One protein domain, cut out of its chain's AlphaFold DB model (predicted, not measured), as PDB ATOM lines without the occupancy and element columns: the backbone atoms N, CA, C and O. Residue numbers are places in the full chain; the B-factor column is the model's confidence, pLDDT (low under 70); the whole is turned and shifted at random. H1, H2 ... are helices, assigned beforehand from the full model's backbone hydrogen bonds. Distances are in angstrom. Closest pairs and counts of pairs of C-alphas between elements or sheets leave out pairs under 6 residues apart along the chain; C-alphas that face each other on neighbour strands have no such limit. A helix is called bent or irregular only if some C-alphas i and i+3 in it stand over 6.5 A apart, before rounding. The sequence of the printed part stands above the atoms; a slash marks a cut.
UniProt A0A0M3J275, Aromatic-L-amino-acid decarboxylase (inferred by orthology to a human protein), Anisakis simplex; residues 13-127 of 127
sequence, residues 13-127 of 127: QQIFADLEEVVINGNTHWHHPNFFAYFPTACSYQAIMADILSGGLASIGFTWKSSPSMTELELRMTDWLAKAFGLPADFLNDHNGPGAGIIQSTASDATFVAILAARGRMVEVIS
ATOM      1  N   GLN A  13      33.686   2.532  51.603       96.62
ATOM      2  CA  GLN A  13      34.136   1.355  52.328       96.62
ATOM      3  C   GLN A  13      33.850   1.485  53.825       96.62
ATOM      4  O   GLN A  13      33.578   0.474  54.467       96.62
ATOM      5  N   GLN A  14      33.867   2.707  54.367       92.31
ATOM      6  CA  GLN A  14      33.479   2.973  55.754       92.31
ATOM      7  C   GLN A  14      31.972   2.769  55.933       92.31
ATOM      8  O   GLN A  14      31.563   1.993  56.789       92.31
ATOM      9  N   ILE A  15      31.160   3.352  55.045       93.38
ATOM     10  CA  ILE A  15      29.693   3.201  55.067       93.38
ATOM     11  C   ILE A  15      29.290   1.724  54.947       93.38
ATOM     12  O   ILE A  15      28.392   1.250  55.640       93.38
ATOM     13  N   PHE A  16      29.949   0.980  54.058       95.00
ATOM     14  CA  PHE A  16      29.638  -0.428  53.841       95.00
ATOM     15  C   PHE A  16      30.071  -1.314  55.018       95.00
ATOM     16  O   PHE A  16      29.378  -2.283  55.326       95.00
ATOM     17  N   ALA A  17      31.176  -0.981  55.695       93.56
ATOM     18  CA  ALA A  17      31.637  -1.706  56.879       93.56
ATOM     19  C   ALA A  17      30.641  -1.613  58.049       93.56
ATOM     20  O   ALA A  17      30.469  -2.585  58.782       93.56
ATOM     21  N   ASP A  18      29.921  -0.496  58.170       93.94
ATOM     22  CA  ASP A  18      28.919  -0.292  59.221       93.94
ATOM     23  C   ASP A  18      27.665  -1.168  59.049       93.94
ATOM     24  O   ASP A  18      26.915  -1.381  60.005       93.94
ATOM     25  N   LEU A  19      27.413  -1.700  57.845       93.50
ATOM     26  CA  LEU A  19      26.182  -2.429  57.535       93.50
ATOM     27  C   LEU A  19      25.989  -3.656  58.436       93.50
ATOM     28  O   LEU A  19      24.880  -3.900  58.911       93.50
ATOM     29  N   GLU A  20      27.048  -4.430  58.678       90.25
ATOM     30  CA  GLU A  20      26.954  -5.658  59.471       90.25
ATOM     31  C   GLU A  20      26.674  -5.361  60.948       90.25
ATOM     32  O   GLU A  20      25.698  -5.864  61.512       90.25
ATOM     33  N   GLU A  21      27.491  -4.500  61.558       89.88
ATOM     34  CA  GLU A  21      27.397  -4.169  62.980       89.88
ATOM     35  C   GLU A  21      26.104  -3.419  63.311       89.88
ATOM     36  O   GLU A  21      25.428  -3.744  64.288       89.88
ATOM     37  N   VAL A  22      25.745  -2.427  62.490       91.25
ATOM     38  CA  VAL A  22      24.668  -1.485  62.805       91.25
ATOM     39  C   VAL A  22      23.319  -1.957  62.276       91.25
ATOM     40  O   VAL A  22      22.311  -1.822  62.971       91.25
ATOM     41  N   VAL A  23      23.272  -2.476  61.046       91.38
ATOM     42  CA  VAL A  23      22.005  -2.791  60.371       91.38
ATOM     43  C   VAL A  23      21.676  -4.267  60.510       91.38
ATOM     44  O   VAL A  23      20.618  -4.592  61.036       91.38
ATOM     45  N   ILE A  24      22.556  -5.169  60.068       91.69
ATOM     46  CA  ILE A  24      22.243  -6.605  59.988       91.69
ATOM     47  C   ILE A  24      21.977  -7.182  61.378       91.69
ATOM     48  O   ILE A  24      20.929  -7.796  61.574       91.69
ATOM     49  N   ASN A  25      22.863  -6.935  62.346       91.25
ATOM     50  CA  ASN A  25      22.721  -7.459  63.709       91.25
ATOM     51  C   ASN A  25      21.531  -6.860  64.479       91.25
ATOM     52  O   ASN A  25      21.013  -7.488  65.401       91.25
ATOM     53  N   GLY A  26      21.098  -5.650  64.113       91.00
ATOM     54  CA  GLY A  26      19.957  -4.968  64.729       91.00
ATOM     55  C   GLY A  26      18.610  -5.268  64.068       91.00
ATOM     56  O   GLY A  26      17.572  -4.861  64.591       91.00
ATOM     57  N   ASN A  27      18.598  -5.946  62.917       94.00
ATOM     58  CA  ASN A  27      17.386  -6.127  62.129       94.00
ATOM     59  C   ASN A  27      16.637  -7.413  62.498       94.00
ATOM     60  O   ASN A  27      17.208  -8.441  62.852       94.00
ATOM     61  N   THR A  28      15.318  -7.381  62.337       94.88
ATOM     62  CA  THR A  28      14.520  -8.606  62.331       94.88
ATOM     63  C   THR A  28      14.708  -9.310  60.990       94.88
ATOM     64  O   THR A  28      14.422  -8.747  59.935       94.88
ATOM     65  N   HIS A  29      15.170 -10.558  61.007       94.56
ATOM     66  CA  HIS A  29      15.419 -11.320  59.782       94.56
ATOM     67  C   HIS A  29      14.126 -11.917  59.202       94.56
ATOM     68  O   HIS A  29      13.860 -13.109  59.345       94.56
ATOM     69  N   TRP A  30      13.340 -11.094  58.503       95.81
ATOM     70  CA  TRP A  30      12.054 -11.472  57.891       95.81
ATOM     71  C   TRP A  30      12.125 -12.668  56.927       95.81
ATOM     72  O   TRP A  30      11.150 -13.399  56.787       95.81
ATOM     73  N   HIS A  31      13.275 -12.886  56.285       94.44
ATOM     74  CA  HIS A  31      13.493 -13.996  55.348       94.44
ATOM     75  C   HIS A  31      14.145 -15.231  55.990       94.44
ATOM     76  O   HIS A  31      14.492 -16.181  55.288       94.44
ATOM     77  N   HIS A  32      14.346 -15.240  57.313       95.00
ATOM     78  CA  HIS A  32      14.868 -16.412  58.004       95.00
ATOM     79  C   HIS A  32      13.820 -17.548  57.979       95.00
ATOM     80  O   HIS A  32      12.655 -17.293  58.276       95.00
ATOM     81  N   PRO A  33      14.194 -18.814  57.703       95.06
ATOM     82  CA  PRO A  33      13.236 -19.922  57.556       95.06
ATOM     83  C   PRO A  33      12.414 -20.220  58.819       95.06
ATOM     84  O   PRO A  33      11.359 -20.838  58.736       95.06
ATOM     85  N   ASN A  34      12.891 -19.766  59.982       96.38
ATOM     86  CA  ASN A  34      12.195 -19.903  61.264       96.38
ATOM     87  C   ASN A  34      11.471 -18.617  61.714       96.38
ATOM     88  O   ASN A  34      11.155 -18.480  62.895       96.38
ATOM     89  N   PHE A  35      11.259 -17.647  60.822       96.00
ATOM     90  CA  PHE A  35      10.496 -16.435  61.114       96.00
ATOM     91  C   PHE A  35       9.025 -16.621  60.710       96.00
ATOM     92  O   PHE A  35       8.709 -16.737  59.531       96.00
ATOM     93  N   PHE A  36       8.118 -16.647  61.694       94.81
ATOM     94  CA  PHE A  36       6.689 -16.947  61.493       94.81
ATOM     95  C   PHE A  36       5.748 -15.826  61.972       94.81
ATOM     96  O   PHE A  36       4.581 -16.079  62.266       94.81
ATOM     97  N   ALA A  37       6.244 -14.593  62.110       95.25
ATOM     98  CA  ALA A  37       5.412 -13.462  62.517       95.25
ATOM     99  C   ALA A  37       4.723 -12.796  61.310       95.25
ATOM    100  O   ALA A  37       5.295 -12.722  60.225       95.25
ATOM    101  N   TYR A  38       3.521 -12.253  61.531       94.75
ATOM    102  CA  TYR A  38       2.718 -11.531  60.531       94.75
ATOM    103  C   TYR A  38       2.481 -12.332  59.234       94.75
ATOM    104  O   TYR A  38       2.014 -13.468  59.284       94.75
ATOM    105  N   PHE A  39       2.764 -11.719  58.083       93.25
ATOM    106  CA  PHE A  39       2.729 -12.325  56.758       93.25
ATOM    107  C   PHE A  39       4.124 -12.242  56.128       93.25
ATOM    108  O   PHE A  39       4.859 -11.290  56.408       93.25
ATOM    109  N   PRO A  40       4.495 -13.212  55.273       91.06
ATOM    110  CA  PRO A  40       5.804 -13.221  54.637       91.06
ATOM    111  C   PRO A  40       5.979 -12.012  53.715       91.06
ATOM    112  O   PRO A  40       5.076 -11.650  52.959       91.06
ATOM    113  N   THR A  41       7.172 -11.423  53.733       93.19
ATOM    114  CA  THR A  41       7.575 -10.405  52.765       93.19
ATOM    115  C   THR A  41       8.026 -11.094  51.478       93.19
ATOM    116  O   THR A  41       8.910 -11.953  51.484       93.19
ATOM    117  N   ALA A  42       7.395 -10.758  50.354       91.62
ATOM    118  CA  ALA A  42       7.765 -11.332  49.067       91.62
ATOM    119  C   ALA A  42       9.141 -10.808  48.635       91.62
ATOM    120  O   ALA A  42       9.370  -9.603  48.601       91.62
ATOM    121  N   CYS A  43      10.057 -11.714  48.297       94.25
ATOM    122  CA  CYS A  43      11.366 -11.368  47.759       94.25
ATOM    123  C   CYS A  43      11.839 -12.480  46.821       94.25
ATOM    124  O   CYS A  43      11.716 -13.666  47.132       94.25
ATOM    125  N   SER A  44      12.360 -12.097  45.660       96.25
ATOM    126  CA  SER A  44      12.960 -13.004  44.685       96.25
ATOM    127  C   SER A  44      14.160 -12.329  44.031       96.25
ATOM    128  O   SER A  44      14.236 -11.101  43.966       96.25
ATOM    129  N   TYR A  45      15.097 -13.121  43.509       97.00
ATOM    130  CA  TYR A  45      16.267 -12.579  42.812       97.00
ATOM    131  C   TYR A  45      15.874 -11.704  41.616       97.00
ATOM    132  O   TYR A  45      16.499 -10.681  41.355       97.00
ATOM    133  N   GLN A  46      14.810 -12.084  40.909       97.44
ATOM    134  CA  GLN A  46      14.269 -11.339  39.778       97.44
ATOM    135  C   GLN A  46      13.702  -9.985  40.215       97.44
ATOM    136  O   GLN A  46      13.954  -8.995  39.533       97.44
ATOM    137  N   ALA A  47      12.994  -9.928  41.349       96.62
ATOM    138  CA  ALA A  47      12.480  -8.674  41.900       96.62
ATOM    139  C   ALA A  47      13.621  -7.729  42.310       96.62
ATOM    140  O   ALA A  47      13.616  -6.572  41.909       96.62
ATOM    141  N   ILE A  48      14.661  -8.241  42.983       97.44
ATOM    142  CA  ILE A  48      15.840  -7.441  43.364       97.44
ATOM    143  C   ILE A  48      16.516  -6.825  42.129       97.44
ATOM    144  O   ILE A  48      16.850  -5.642  42.119       97.44
ATOM    145  N   MET A  49      16.713  -7.611  41.065       97.62
ATOM    146  CA  MET A  49      17.298  -7.096  39.822       97.62
ATOM    147  C   MET A  49      16.403  -6.044  39.157       97.62
ATOM    148  O   MET A  49      16.914  -5.052  38.636       97.62
ATOM    149  N   ALA A  50      15.083  -6.245  39.176       95.56
ATOM    150  CA  ALA A  50      14.129  -5.277  38.647       95.56
ATOM    151  C   ALA A  50      14.172  -3.954  39.426       95.56
ATOM    152  O   ALA A  50      14.183  -2.897  38.799       95.56
ATOM    153  N   ASP A  51      14.287  -3.999  40.756       96.06
ATOM    154  CA  ASP A  51      14.394  -2.805  41.601       96.06
ATOM    155  C   ASP A  51      15.686  -2.022  41.331       96.06
ATOM    156  O   ASP A  51      15.646  -0.798  41.204       96.06
ATOM    157  N   ILE A  52      16.822  -2.710  41.152       97.44
ATOM    158  CA  ILE A  52      18.096  -2.070  40.773       97.44
ATOM    159  C   ILE A  52      17.961  -1.354  39.423       97.44
ATOM    160  O   ILE A  52      18.382  -0.205  39.284       97.44
ATOM    161  N   LEU A  53      17.364  -2.015  38.426       95.81
ATOM    162  CA  LEU A  53      17.150  -1.429  37.101       95.81
ATOM    163  C   LEU A  53      16.184  -0.241  37.154       95.81
ATOM    164  O   LEU A  53      16.461   0.800  36.561       95.81
ATOM    165  N   SER A  54      15.075  -0.380  37.879       94.12
ATOM    166  CA  SER A  54      14.077   0.674  38.060       94.12
ATOM    167  C   SER A  54      14.691   1.910  38.728       94.12
ATOM    168  O   SER A  54      14.566   3.025  38.213       94.12
ATOM    169  N   GLY A  55      15.453   1.705  39.808       95.19
ATOM    170  CA  GLY A  55      16.175   2.766  40.507       95.19
ATOM    171  C   GLY A  55      17.241   3.437  39.640       95.19
ATOM    172  O   GLY A  55      17.364   4.658  39.663       95.19
ATOM    173  N   GLY A  56      17.968   2.665  38.827       95.50
ATOM    174  CA  GLY A  56      18.972   3.196  37.902       95.50
ATOM    175  C   GLY A  56      18.382   4.006  36.743       95.50
ATOM    176  O   GLY A  56      18.987   4.986  36.314       95.50
ATOM    177  N   LEU A  57      17.200   3.628  36.245       93.25
ATOM    178  CA  LEU A  57      16.489   4.387  35.212       93.25
ATOM    179  C   LEU A  57      15.908   5.696  35.752       93.25
ATOM    180  O   LEU A  57      15.812   6.659  34.993       93.25
ATOM    181  N   ALA A  58      15.489   5.716  37.024       91.88
ATOM    182  CA  ALA A  58      14.912   6.877  37.710       91.88
ATOM    183  C   ALA A  58      13.822   7.611  36.889       91.88
ATOM    184  O   ALA A  58      13.672   8.832  36.963       91.88
ATOM    185  N   SER A  59      13.074   6.867  36.064       89.62
ATOM    186  CA  SER A  59      12.046   7.417  35.176       89.62
ATOM    187  C   SER A  59      10.795   7.798  35.969       89.62
ATOM    188  O   SER A  59      10.399   7.084  36.887       89.62
ATOM    189  N   ILE A  60      10.143   8.906  35.598       90.88
ATOM    190  CA  ILE A  60       8.931   9.395  36.269       90.88
ATOM    191  C   ILE A  60       7.731   9.285  35.316       90.88
ATOM    192  O   ILE A  60       7.623  10.014  34.326       90.88
ATOM    193  N   GLY A  61       6.801   8.382  35.629       89.38
ATOM    194  CA  GLY A  61       5.634   8.045  34.802       89.38
ATOM    195  C   GLY A  61       4.333   8.765  35.167       89.38
ATOM    196  O   GLY A  61       3.280   8.143  35.152       89.38
ATOM    197  N   PHE A  62       4.366  10.060  35.510       91.44
ATOM    198  CA  PHE A  62       3.144  10.791  35.897       91.44
ATOM    199  C   PHE A  62       2.155  11.004  34.733       91.44
ATOM    200  O   PHE A  62       0.981  11.289  34.956       91.44
ATOM    201  N   THR A  63       2.612  10.872  33.484       92.94
ATOM    202  CA  THR A  63       1.753  10.788  32.295       92.94
ATOM    203  C   THR A  63       2.310   9.761  31.319       92.94
ATOM    204  O   THR A  63       3.515   9.528  31.279       92.94
ATOM    205  N   TRP A  64       1.462   9.245  30.425       93.62
ATOM    206  CA  TRP A  64       1.936   8.391  29.331       93.62
ATOM    207  C   TRP A  64       3.037   9.074  28.499       93.62
ATOM    208  O   TRP A  64       4.029   8.450  28.152       93.62
ATOM    209  N   LYS A  65       2.929  10.387  28.241       93.00
ATOM    210  CA  LYS A  65       3.948  11.132  27.476       93.00
ATOM    211  C   LYS A  65       5.298  11.238  28.191       93.00
ATOM    212  O   LYS A  65       6.301  11.428  27.511       93.00
ATOM    213  N   SER A  66       5.334  11.163  29.524       93.12
ATOM    214  CA  SER A  66       6.587  11.247  30.283       93.12
ATOM    215  C   SER A  66       7.325   9.911  30.337       93.12
ATOM    216  O   SER A  66       8.552   9.910  30.414       93.12
ATOM    217  N   SER A  67       6.606   8.786  30.263       91.81
ATOM    218  CA  SER A  67       7.206   7.452  30.182       91.81
ATOM    219  C   SER A  67       6.236   6.427  29.562       91.81
ATOM    220  O   SER A  67       5.557   5.700  30.290       91.81
ATOM    221  N   PRO A  68       6.160   6.343  28.216       94.06
ATOM    222  CA  PRO A  68       5.221   5.449  27.533       94.06
ATOM    223  C   PRO A  68       5.433   3.980  27.901       94.06
ATOM    224  O   PRO A  68       4.480   3.253  28.167       94.06
ATOM    225  N   SER A  69       6.701   3.562  27.972       93.38
ATOM    226  CA  SER A  69       7.084   2.187  28.287       93.38
ATOM    227  C   SER A  69       6.652   1.769  29.689       93.38
ATOM    228  O   SER A  69       6.238   0.629  29.867       93.38
ATOM    229  N   MET A  70       6.710   2.673  30.672       93.81
ATOM    230  CA  MET A  70       6.260   2.395  32.038       93.81
ATOM    231  C   MET A  70       4.751   2.151  32.075       93.81
ATOM    232  O   MET A  70       4.313   1.118  32.577       93.81
ATOM    233  N   THR A  71       3.968   3.057  31.481       93.56
ATOM    234  CA  THR A  71       2.509   2.922  31.429       93.56
ATOM    235  C   THR A  71       2.088   1.664  30.667       93.56
ATOM    236  O   THR A  71       1.273   0.892  31.157       93.56
ATOM    237  N   GLU A  72       2.648   1.412  29.482       94.62
ATOM    238  CA  GLU A  72       2.273   0.244  28.676       94.62
ATOM    239  C   GLU A  72       2.654  -1.079  29.345       94.62
ATOM    240  O   GLU A  72       1.885  -2.042  29.293       94.62
ATOM    241  N   LEU A  73       3.817  -1.130  30.002       95.38
ATOM    242  CA  LEU A  73       4.253  -2.319  30.725       95.38
ATOM    243  C   LEU A  73       3.328  -2.616  31.910       95.38
ATOM    244  O   LEU A  73       2.926  -3.765  32.085       95.38
ATOM    245  N   GLU A  74       2.942  -1.600  32.682       95.88
ATOM    246  CA  GLU A  74       2.022  -1.750  33.813       95.88
ATOM    247  C   GLU A  74       0.663  -2.320  33.381       95.88
ATOM    248  O   GLU A  74       0.182  -3.294  33.969       95.88
ATOM    249  N   LEU A  75       0.079  -1.786  32.303       95.00
ATOM    250  CA  LEU A  75      -1.196  -2.273  31.762       95.00
ATOM    251  C   LEU A  75      -1.104  -3.746  31.330       95.00
ATOM    252  O   LEU A  75      -1.990  -4.548  31.620       95.00
ATOM    253  N   ARG A  76      -0.010  -4.141  30.665       95.69
ATOM    254  CA  ARG A  76       0.175  -5.535  30.228       95.69
ATOM    255  C   ARG A  76       0.425  -6.490  31.393       95.69
ATOM    256  O   ARG A  76      -0.111  -7.597  31.379       95.69
ATOM    257  N   MET A  77       1.201  -6.085  32.399       96.75
ATOM    258  CA  MET A  77       1.467  -6.919  33.576       96.75
ATOM    259  C   MET A  77       0.211  -7.126  34.427       96.75
ATOM    260  O   MET A  77      -0.054  -8.246  34.868       96.75
ATOM    261  N   THR A  78      -0.591  -6.079  34.628       97.00
ATOM    262  CA  THR A  78      -1.853  -6.179  35.377       97.00
ATOM    263  C   THR A  78      -2.883  -7.041  34.643       97.00
ATOM    264  O   THR A  78      -3.532  -7.872  35.279       97.00
ATOM    265  N   ASP A  79      -2.951  -6.973  33.309       95.94
ATOM    266  CA  ASP A  79      -3.763  -7.894  32.499       95.94
ATOM    267  C   ASP A  79      -3.331  -9.354  32.650       95.94
ATOM    268  O   ASP A  79      -4.169 -10.251  32.761       95.94
ATOM    269  N   TRP A  80      -2.022  -9.622  32.618       96.88
ATOM    270  CA  TRP A  80      -1.496 -10.975  32.810       96.88
ATOM    271  C   TRP A  80      -1.842 -11.511  34.196       96.88
ATOM    272  O   TRP A  80      -2.255 -12.664  34.316       96.88
ATOM    273  N   LEU A  81      -1.745 -10.665  35.223       96.69
ATOM    274  CA  LEU A  81      -2.101 -11.023  36.590       96.69
ATOM    275  C   LEU A  81      -3.603 -11.309  36.736       96.69
ATOM    276  O   LEU A  81      -3.984 -12.335  37.297       96.69
ATOM    277  N   ALA A  82      -4.462 -10.454  36.176       95.75
ATOM    278  CA  ALA A  82      -5.909 -10.651  36.183       95.75
ATOM    279  C   ALA A  82      -6.314 -11.957  35.478       95.75
ATOM    280  O   ALA A  82      -7.136 -12.716  35.998       95.75
ATOM    281  N   LYS A  83      -5.681 -12.271  34.338       95.44
ATOM    282  CA  LYS A  83      -5.871 -13.545  33.621       95.44
ATOM    283  C   LYS A  83      -5.398 -14.742  34.444       95.44
ATOM    284  O   LYS A  83      -6.097 -15.749  34.484       95.44
ATOM    285  N   ALA A  84      -4.254 -14.636  35.121       97.25
ATOM    286  CA  ALA A  84      -3.730 -15.701  35.979       97.25
ATOM    287  C   ALA A  84      -4.658 -16.009  37.168       97.25
ATOM    288  O   ALA A  84      -4.788 -17.169  37.555       97.25
ATOM    289  N   PHE A  85      -5.346 -14.997  37.703       96.62
ATOM    290  CA  PHE A  85      -6.366 -15.162  38.743       96.62
ATOM    291  C   PHE A  85      -7.751 -15.564  38.215       96.62
ATOM    292  O   PHE A  85      -8.658 -15.798  39.013       96.62
ATOM    293  N   GLY A  86      -7.937 -15.657  36.895       96.19
ATOM    294  CA  GLY A  86      -9.226 -15.994  36.291       96.19
ATOM    295  C   GLY A  86     -10.301 -14.925  36.508       96.19
ATOM    296  O   GLY A  86     -11.482 -15.260  36.606       96.19
ATOM    297  N   LEU A  87      -9.909 -13.650  36.618       95.50
ATOM    298  CA  LEU A  87     -10.858 -12.550  36.785       95.50
ATOM    299  C   LEU A  87     -11.703 -12.340  35.512       95.50
ATOM    300  O   LEU A  87     -11.233 -12.628  34.406       95.50
ATOM    301  N   PRO A  88     -12.939 -11.816  35.639       93.56
ATOM    302  CA  PRO A  88     -13.761 -11.444  34.492       93.56
ATOM    303  C   PRO A  88     -13.050 -10.473  33.545       93.56
ATOM    304  O   PRO A  88     -12.236  -9.654  33.975       93.56
ATOM    305  N   ALA A  89     -13.419 -10.510  32.262       92.31
ATOM    306  CA  ALA A  89     -12.872  -9.601  31.250       92.31
ATOM    307  C   ALA A  89     -13.105  -8.116  31.588       92.31
ATOM    308  O   ALA A  89     -12.324  -7.275  31.159       92.31
ATOM    309  N   ASP A  90     -14.119  -7.822  32.410       93.56
ATOM    310  CA  ASP A  90     -14.427  -6.504  32.984       93.56
ATOM    311  C   ASP A  90     -13.302  -5.893  33.839       93.56
ATOM    312  O   ASP A  90     -13.376  -4.722  34.189       93.56
ATOM    313  N   PHE A  91     -12.270  -6.663  34.202       92.94
ATOM    314  CA  PHE A  91     -11.104  -6.183  34.959       92.94
ATOM    315  C   PHE A  91      -9.837  -6.021  34.105       92.94
ATOM    316  O   PHE A  91      -8.810  -5.592  34.627       92.94
ATOM    317  N   LEU A  92      -9.879  -6.389  32.822       93.75
ATOM    318  CA  LEU A  92      -8.734  -6.258  31.919       93.75
ATOM    319  C   LEU A  92      -8.666  -4.841  31.356       93.75
ATOM    320  O   LEU A  92      -9.679  -4.274  30.979       93.75
ATOM    321  N   ASN A  93      -7.468  -4.289  31.211       92.12
ATOM    322  CA  ASN A  93      -7.252  -2.975  30.611       92.12
ATOM    323  C   ASN A  93      -7.567  -2.952  29.106       92.12
ATOM    324  O   ASN A  93      -7.962  -1.917  28.580       92.12
ATOM    325  N   ASP A  94      -7.409  -4.082  28.410       84.50
ATOM    326  CA  ASP A  94      -7.654  -4.223  26.960       84.50
ATOM    327  C   ASP A  94      -9.144  -4.420  26.593       84.50
ATOM    328  O   ASP A  94      -9.486  -4.847  25.490       84.50
ATOM    329  N   HIS A  95     -10.063  -4.187  27.531       84.69
ATOM    330  CA  HIS A  95     -11.500  -4.305  27.289       84.69
ATOM    331  C   HIS A  95     -12.156  -2.949  26.962       84.69
ATOM    332  O   HIS A  95     -11.619  -1.887  27.267       84.69
ATOM    333  N   ASN A  96     -13.379  -2.978  26.425       83.12
ATOM    334  CA  ASN A  96     -14.165  -1.766  26.142       83.12
ATOM    335  C   ASN A  96     -15.011  -1.270  27.338       83.12
ATOM    336  O   ASN A  96     -15.855  -0.391  27.163       83.12
ATOM    337  N   GLY A  97     -14.859  -1.870  28.522       84.31
ATOM    338  CA  GLY A  97     -15.605  -1.503  29.726       84.31
ATOM    339  C   GLY A  97     -14.923  -0.402  30.553       84.31
ATOM    340  O   GLY A  97     -13.891   0.135  30.153       84.31
ATOM    341  N   PRO A  98     -15.486  -0.049  31.722       84.25
ATOM    342  CA  PRO A  98     -14.919   0.963  32.616       84.25
ATOM    343  C   PRO A  98     -13.836   0.428  33.574       84.25
ATOM    344  O   PRO A  98     -13.328   1.198  34.388       84.25
ATOM    345  N   GLY A  99     -13.534  -0.873  33.556       85.69
ATOM    346  CA  GLY A  99     -12.517  -1.478  34.415       85.69
ATOM    347  C   GLY A  99     -11.080  -1.142  34.015       85.69
ATOM    348  O   GLY A  99     -10.786  -0.789  32.877       85.69
ATOM    349  N   ALA A 100     -10.170  -1.236  34.979       89.38
ATOM    350  CA  ALA A 100      -8.737  -1.089  34.760       89.38
ATOM    351  C   ALA A 100      -7.963  -1.710  35.929       89.38
ATOM    352  O   ALA A 100      -8.485  -1.824  37.044       89.38
ATOM    353  N   GLY A 101      -6.708  -2.070  35.677       93.50
ATOM    354  CA  GLY A 101      -5.750  -2.512  36.680       93.50
ATOM    355  C   GLY A 101      -4.596  -1.522  36.789       93.50
ATOM    356  O   GLY A 101      -4.008  -1.147  35.780       93.50
ATOM    357  N   ILE A 102      -4.261  -1.129  38.018       95.00
ATOM    358  CA  ILE A 102      -3.109  -0.273  38.329       95.00
ATOM    359  C   ILE A 102      -2.340  -0.850  39.518       95.00
ATOM    360  O   ILE A 102      -2.927  -1.477  40.405       95.00
ATOM    361  N   ILE A 103      -1.032  -0.624  39.554       96.06
ATOM    362  CA  ILE A 103      -0.154  -1.012  40.656       96.06
ATOM    363  C   ILE A 103      -0.155   0.126  41.679       96.06
ATOM    364  O   ILE A 103       0.041   1.293  41.350       96.06
ATOM    365  N   GLN A 104      -0.413  -0.210  42.938       96.31
ATOM    366  CA  GLN A 104      -0.376   0.726  44.062       96.31
ATOM    367  C   GLN A 104       0.676   0.271  45.069       96.31
ATOM    368  O   GLN A 104       0.977  -0.919  45.160       96.31
ATOM    369  N   SER A 105       1.210   1.213  45.847       94.88
ATOM    370  CA  SER A 105       2.259   0.933  46.833       94.88
ATOM    371  C   SER A 105       1.779   0.010  47.952       94.88
ATOM    372  O   SER A 105       2.522  -0.859  48.405       94.88
ATOM    373  N   THR A 106       0.537   0.187  48.411       96.75
ATOM    374  CA  THR A 106      -0.042  -0.618  49.488       96.75
ATOM    375  C   THR A 106      -1.507  -0.966  49.232       96.75
ATOM    376  O   THR A 106      -2.223  -0.287  48.492       96.75
ATOM    377  N   ALA A 107      -1.994  -2.008  49.913       96.00
ATOM    378  CA  ALA A 107      -3.416  -2.349  49.919       96.00
ATOM    379  C   ALA A 107      -4.287  -1.235  50.536       96.00
ATOM    380  O   ALA A 107      -5.434  -1.040  50.125       96.00
ATOM    381  N   SER A 108      -3.740  -0.487  51.499       97.38
ATOM    382  CA  SER A 108      -4.411   0.656  52.123       97.38
ATOM    383  C   SER A 108      -4.641   1.784  51.120       97.38
ATOM    384  O   SER A 108      -5.750   2.311  51.065       97.38
ATOM    385  N   ASP A 109      -3.647   2.100  50.283       97.00
ATOM    386  CA  ASP A 109      -3.768   3.125  49.237       97.00
ATOM    387  C   ASP A 109      -4.831   2.736  48.209       97.00
ATOM    388  O   ASP A 109      -5.735   3.520  47.918       97.00
ATOM    389  N   ALA A 110      -4.795   1.489  47.729       97.19
ATOM    390  CA  ALA A 110      -5.797   0.973  46.797       97.19
ATOM    391  C   ALA A 110      -7.219   1.037  47.387       97.19
ATOM    392  O   ALA A 110      -8.160   1.476  46.722       97.19
ATOM    393  N   THR A 111      -7.376   0.659  48.659       97.75
ATOM    394  CA  THR A 111      -8.665   0.725  49.365       97.75
ATOM    395  C   THR A 111      -9.135   2.169  49.525       97.75
ATOM    396  O   THR A 111     -10.307   2.475  49.300       97.75
ATOM    397  N   PHE A 112      -8.228   3.077  49.878       97.75
ATOM    398  CA  PHE A 112      -8.531   4.493  50.033       97.75
ATOM    399  C   PHE A 112      -8.981   5.126  48.712       97.75
ATOM    400  O   PHE A 112     -10.012   5.802  48.680       97.75
ATOM    401  N   VAL A 113      -8.278   4.846  47.610       97.00
ATOM    402  CA  VAL A 113      -8.660   5.292  46.261       97.00
ATOM    403  C   VAL A 113     -10.040   4.755  45.876       97.00
ATOM    404  O   VAL A 113     -10.876   5.519  45.393       97.00
ATOM    405  N   ALA A 114     -10.330   3.480  46.152       96.12
ATOM    406  CA  ALA A 114     -11.639   2.891  45.875       96.12
ATOM    407  C   ALA A 114     -12.772   3.582  46.662       96.12
ATOM    408  O   ALA A 114     -13.819   3.902  46.092       96.12
ATOM    409  N   ILE A 115     -12.558   3.871  47.950       97.62
ATOM    410  CA  ILE A 115     -13.525   4.596  48.791       97.62
ATOM    411  C   ILE A 115     -13.727   6.027  48.281       97.62
ATOM    412  O   ILE A 115     -14.865   6.494  48.199       97.62
ATOM    413  N   LEU A 116     -12.652   6.726  47.910       97.38
ATOM    414  CA  LEU A 116     -12.736   8.073  47.347       97.38
ATOM    415  C   LEU A 116     -13.511   8.096  46.027       97.38
ATOM    416  O   LEU A 116     -14.363   8.965  45.850       97.38
ATOM    417  N   ALA A 117     -13.271   7.133  45.137       94.94
ATOM    418  CA  ALA A 117     -14.008   7.005  43.882       94.94
ATOM    419  C   ALA A 117     -15.503   6.736  44.127       94.94
ATOM    420  O   ALA A 117     -16.361   7.371  43.511       94.94
ATOM    421  N   ALA A 118     -15.831   5.848  45.072       96.00
ATOM    422  CA  ALA A 118     -17.214   5.575  45.463       96.00
ATOM    423  C   ALA A 118     -17.901   6.817  46.055       96.00
ATOM    424  O   ALA A 118     -19.032   7.137  45.685       96.00
ATOM    425  N   ARG A 119     -17.206   7.558  46.928       97.31
ATOM    426  CA  ARG A 119     -17.691   8.832  47.474       97.31
ATOM    427  C   ARG A 119     -17.927   9.854  46.364       97.31
ATOM    428  O   ARG A 119     -18.982  10.478  46.360       97.31
ATOM    429  N   GLY A 120     -16.972  10.027  45.450       96.94
ATOM    430  CA  GLY A 120     -17.075  10.968  44.330       96.94
ATOM    431  C   GLY A 120     -18.312  10.701  43.480       96.94
ATOM    432  O   GLY A 120     -19.129  11.596  43.286       96.94
ATOM    433  N   ARG A 121     -18.531   9.433  43.113       95.00
ATOM    434  CA  ARG A 121     -19.731   9.005  42.385       95.00
ATOM    435  C   ARG A 121     -21.024   9.346  43.130       95.00
ATOM    436  O   ARG A 121     -21.980   9.800  42.516       95.00
ATOM    437  N   MET A 122     -21.073   9.141  44.448       97.00
ATOM    438  CA  MET A 122     -22.268   9.484  45.226       97.00
ATOM    439  C   MET A 122     -22.508  10.990  45.312       97.00
ATOM    440  O   MET A 122     -23.661  11.404  45.290       97.00
ATOM    441  N   VAL A 123     -21.450  11.804  45.389       97.12
ATOM    442  CA  VAL A 123     -21.569  13.270  45.386       97.12
ATOM    443  C   VAL A 123     -22.173  13.769  44.073       97.12
ATOM    444  O   VAL A 123     -23.038  14.639  44.108       97.12
ATOM    445  N   GLU A 124     -21.783  13.191  42.938       94.81
ATOM    446  CA  GLU A 124     -22.350  13.525  41.622       94.81
ATOM    447  C   GLU A 124     -23.831  13.150  41.491       94.81
ATOM    448  O   GLU A 124     -24.570  13.828  40.791       94.81
ATOM    449  N   VAL A 125     -24.285  12.092  42.168       95.12
ATOM    450  CA  VAL A 125     -25.694  11.658  42.132       95.12
ATOM    451  C   VAL A 125     -26.606  12.568  42.962       95.12
ATOM    452  O   VAL A 125     -27.790  12.687  42.651       95.12
ATOM    453  N   ILE A 126     -26.090  13.167  44.040       93.44
ATOM    454  CA  ILE A 126     -26.880  14.001  44.964       93.44
ATOM    455  C   ILE A 126     -26.790  15.508  44.681       93.44
ATOM    456  O   ILE A 126     -27.525  16.265  45.316       93.44
ATOM    457  N   SER A 127     -25.873  15.934  43.805       79.56
ATOM    458  CA  SER A 127     -25.695  17.336  43.385       79.56
ATOM    459  C   SER A 127     -26.529  17.643  42.148       79.56
ATOM    460  O   SER A 127     -27.070  18.769  42.087       79.56
TER     461      SER A 127
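What this domain is: This is residues 13 to 127 of the 127 residues of the protein "Aromatic-L-amino-acid decarboxylase (inferred by orthology to a human protein)" of Anisakis simplex (UniProt A0A0M3J275). Four separate helices are strung out along the longest axis in chain order, H1, H2, H3, H4, with no helix touching another. H1 stands free at one end and H2 is the next along the row; the loop of residues 85 to 106 joins H3 to H4, whose residues 114 to 126 stick out at the other end together with Ser 127. The printed part has 115 residues, with four named helices and no named strand, and its class is all helix. It is only just loose, close to extended, with a radius of gyration of the C-alphas of 19.9 A; the C-alphas span 59 by 34 by 33 A.

How they stand to each other: H1, residues 13 to 24, and H2, residues 45 to 57, are apart, with no C-alpha of the one within 8 A of the other. By the same test H2 is apart from H3, residues 68 to 84, and H3 is apart from H4, residues 107 to 126. H1 is also apart from H3 and H4, and H2 is apart from H4. The x value of the centre goes from 28.079 in H1 to 15.818 in H2, 0.314 in H3 and -14.281 in H4. The N-to-C direction has a y component of 0.95 in H2 and -0.82 in H3. In H2, H3 and H4 every O i to N i+4 pair is within hydrogen-bond range; in H1 4 of 8 are.

Where its parts are: H1 begins at C-alpha 13, at (34.136, 1.355, 52.328), and is 16.2 A long from first to last C-alpha. It is irregular, but only just: C-alphas 17 and 20 are 6.7 A apart. H2 runs from Tyr 45 to Leu 57 and is 18.6 A long. H3 begins at C-alpha 68, at (5.221, 5.449, 27.533), and is 24.5 A long. H4, the longest helix with 20 residues, measures 29.0 A and ends at C-alpha 126, at (-26.880, 14.001, 44.964).

The domain as a whole: The C-alphas of Gln 13 and Ile 126 are the two farthest apart, at 62.7 A. The links from H1 to H2, with 20 residues, and from H3 to H4, with 22 residues, are long; the link from H2 to H3, with 10 residues, is short. Residues 13 to 29, 32 to 37, 44 to 58 and 114 to 127 stand free; the body without them has 63 residues and spans 40 by 32 by 23 A. The printed part has no cut and ends at Ser 127, the chain's last residue. The mean pLDDT of the printed part is 94.0, and no printed residue is under 70.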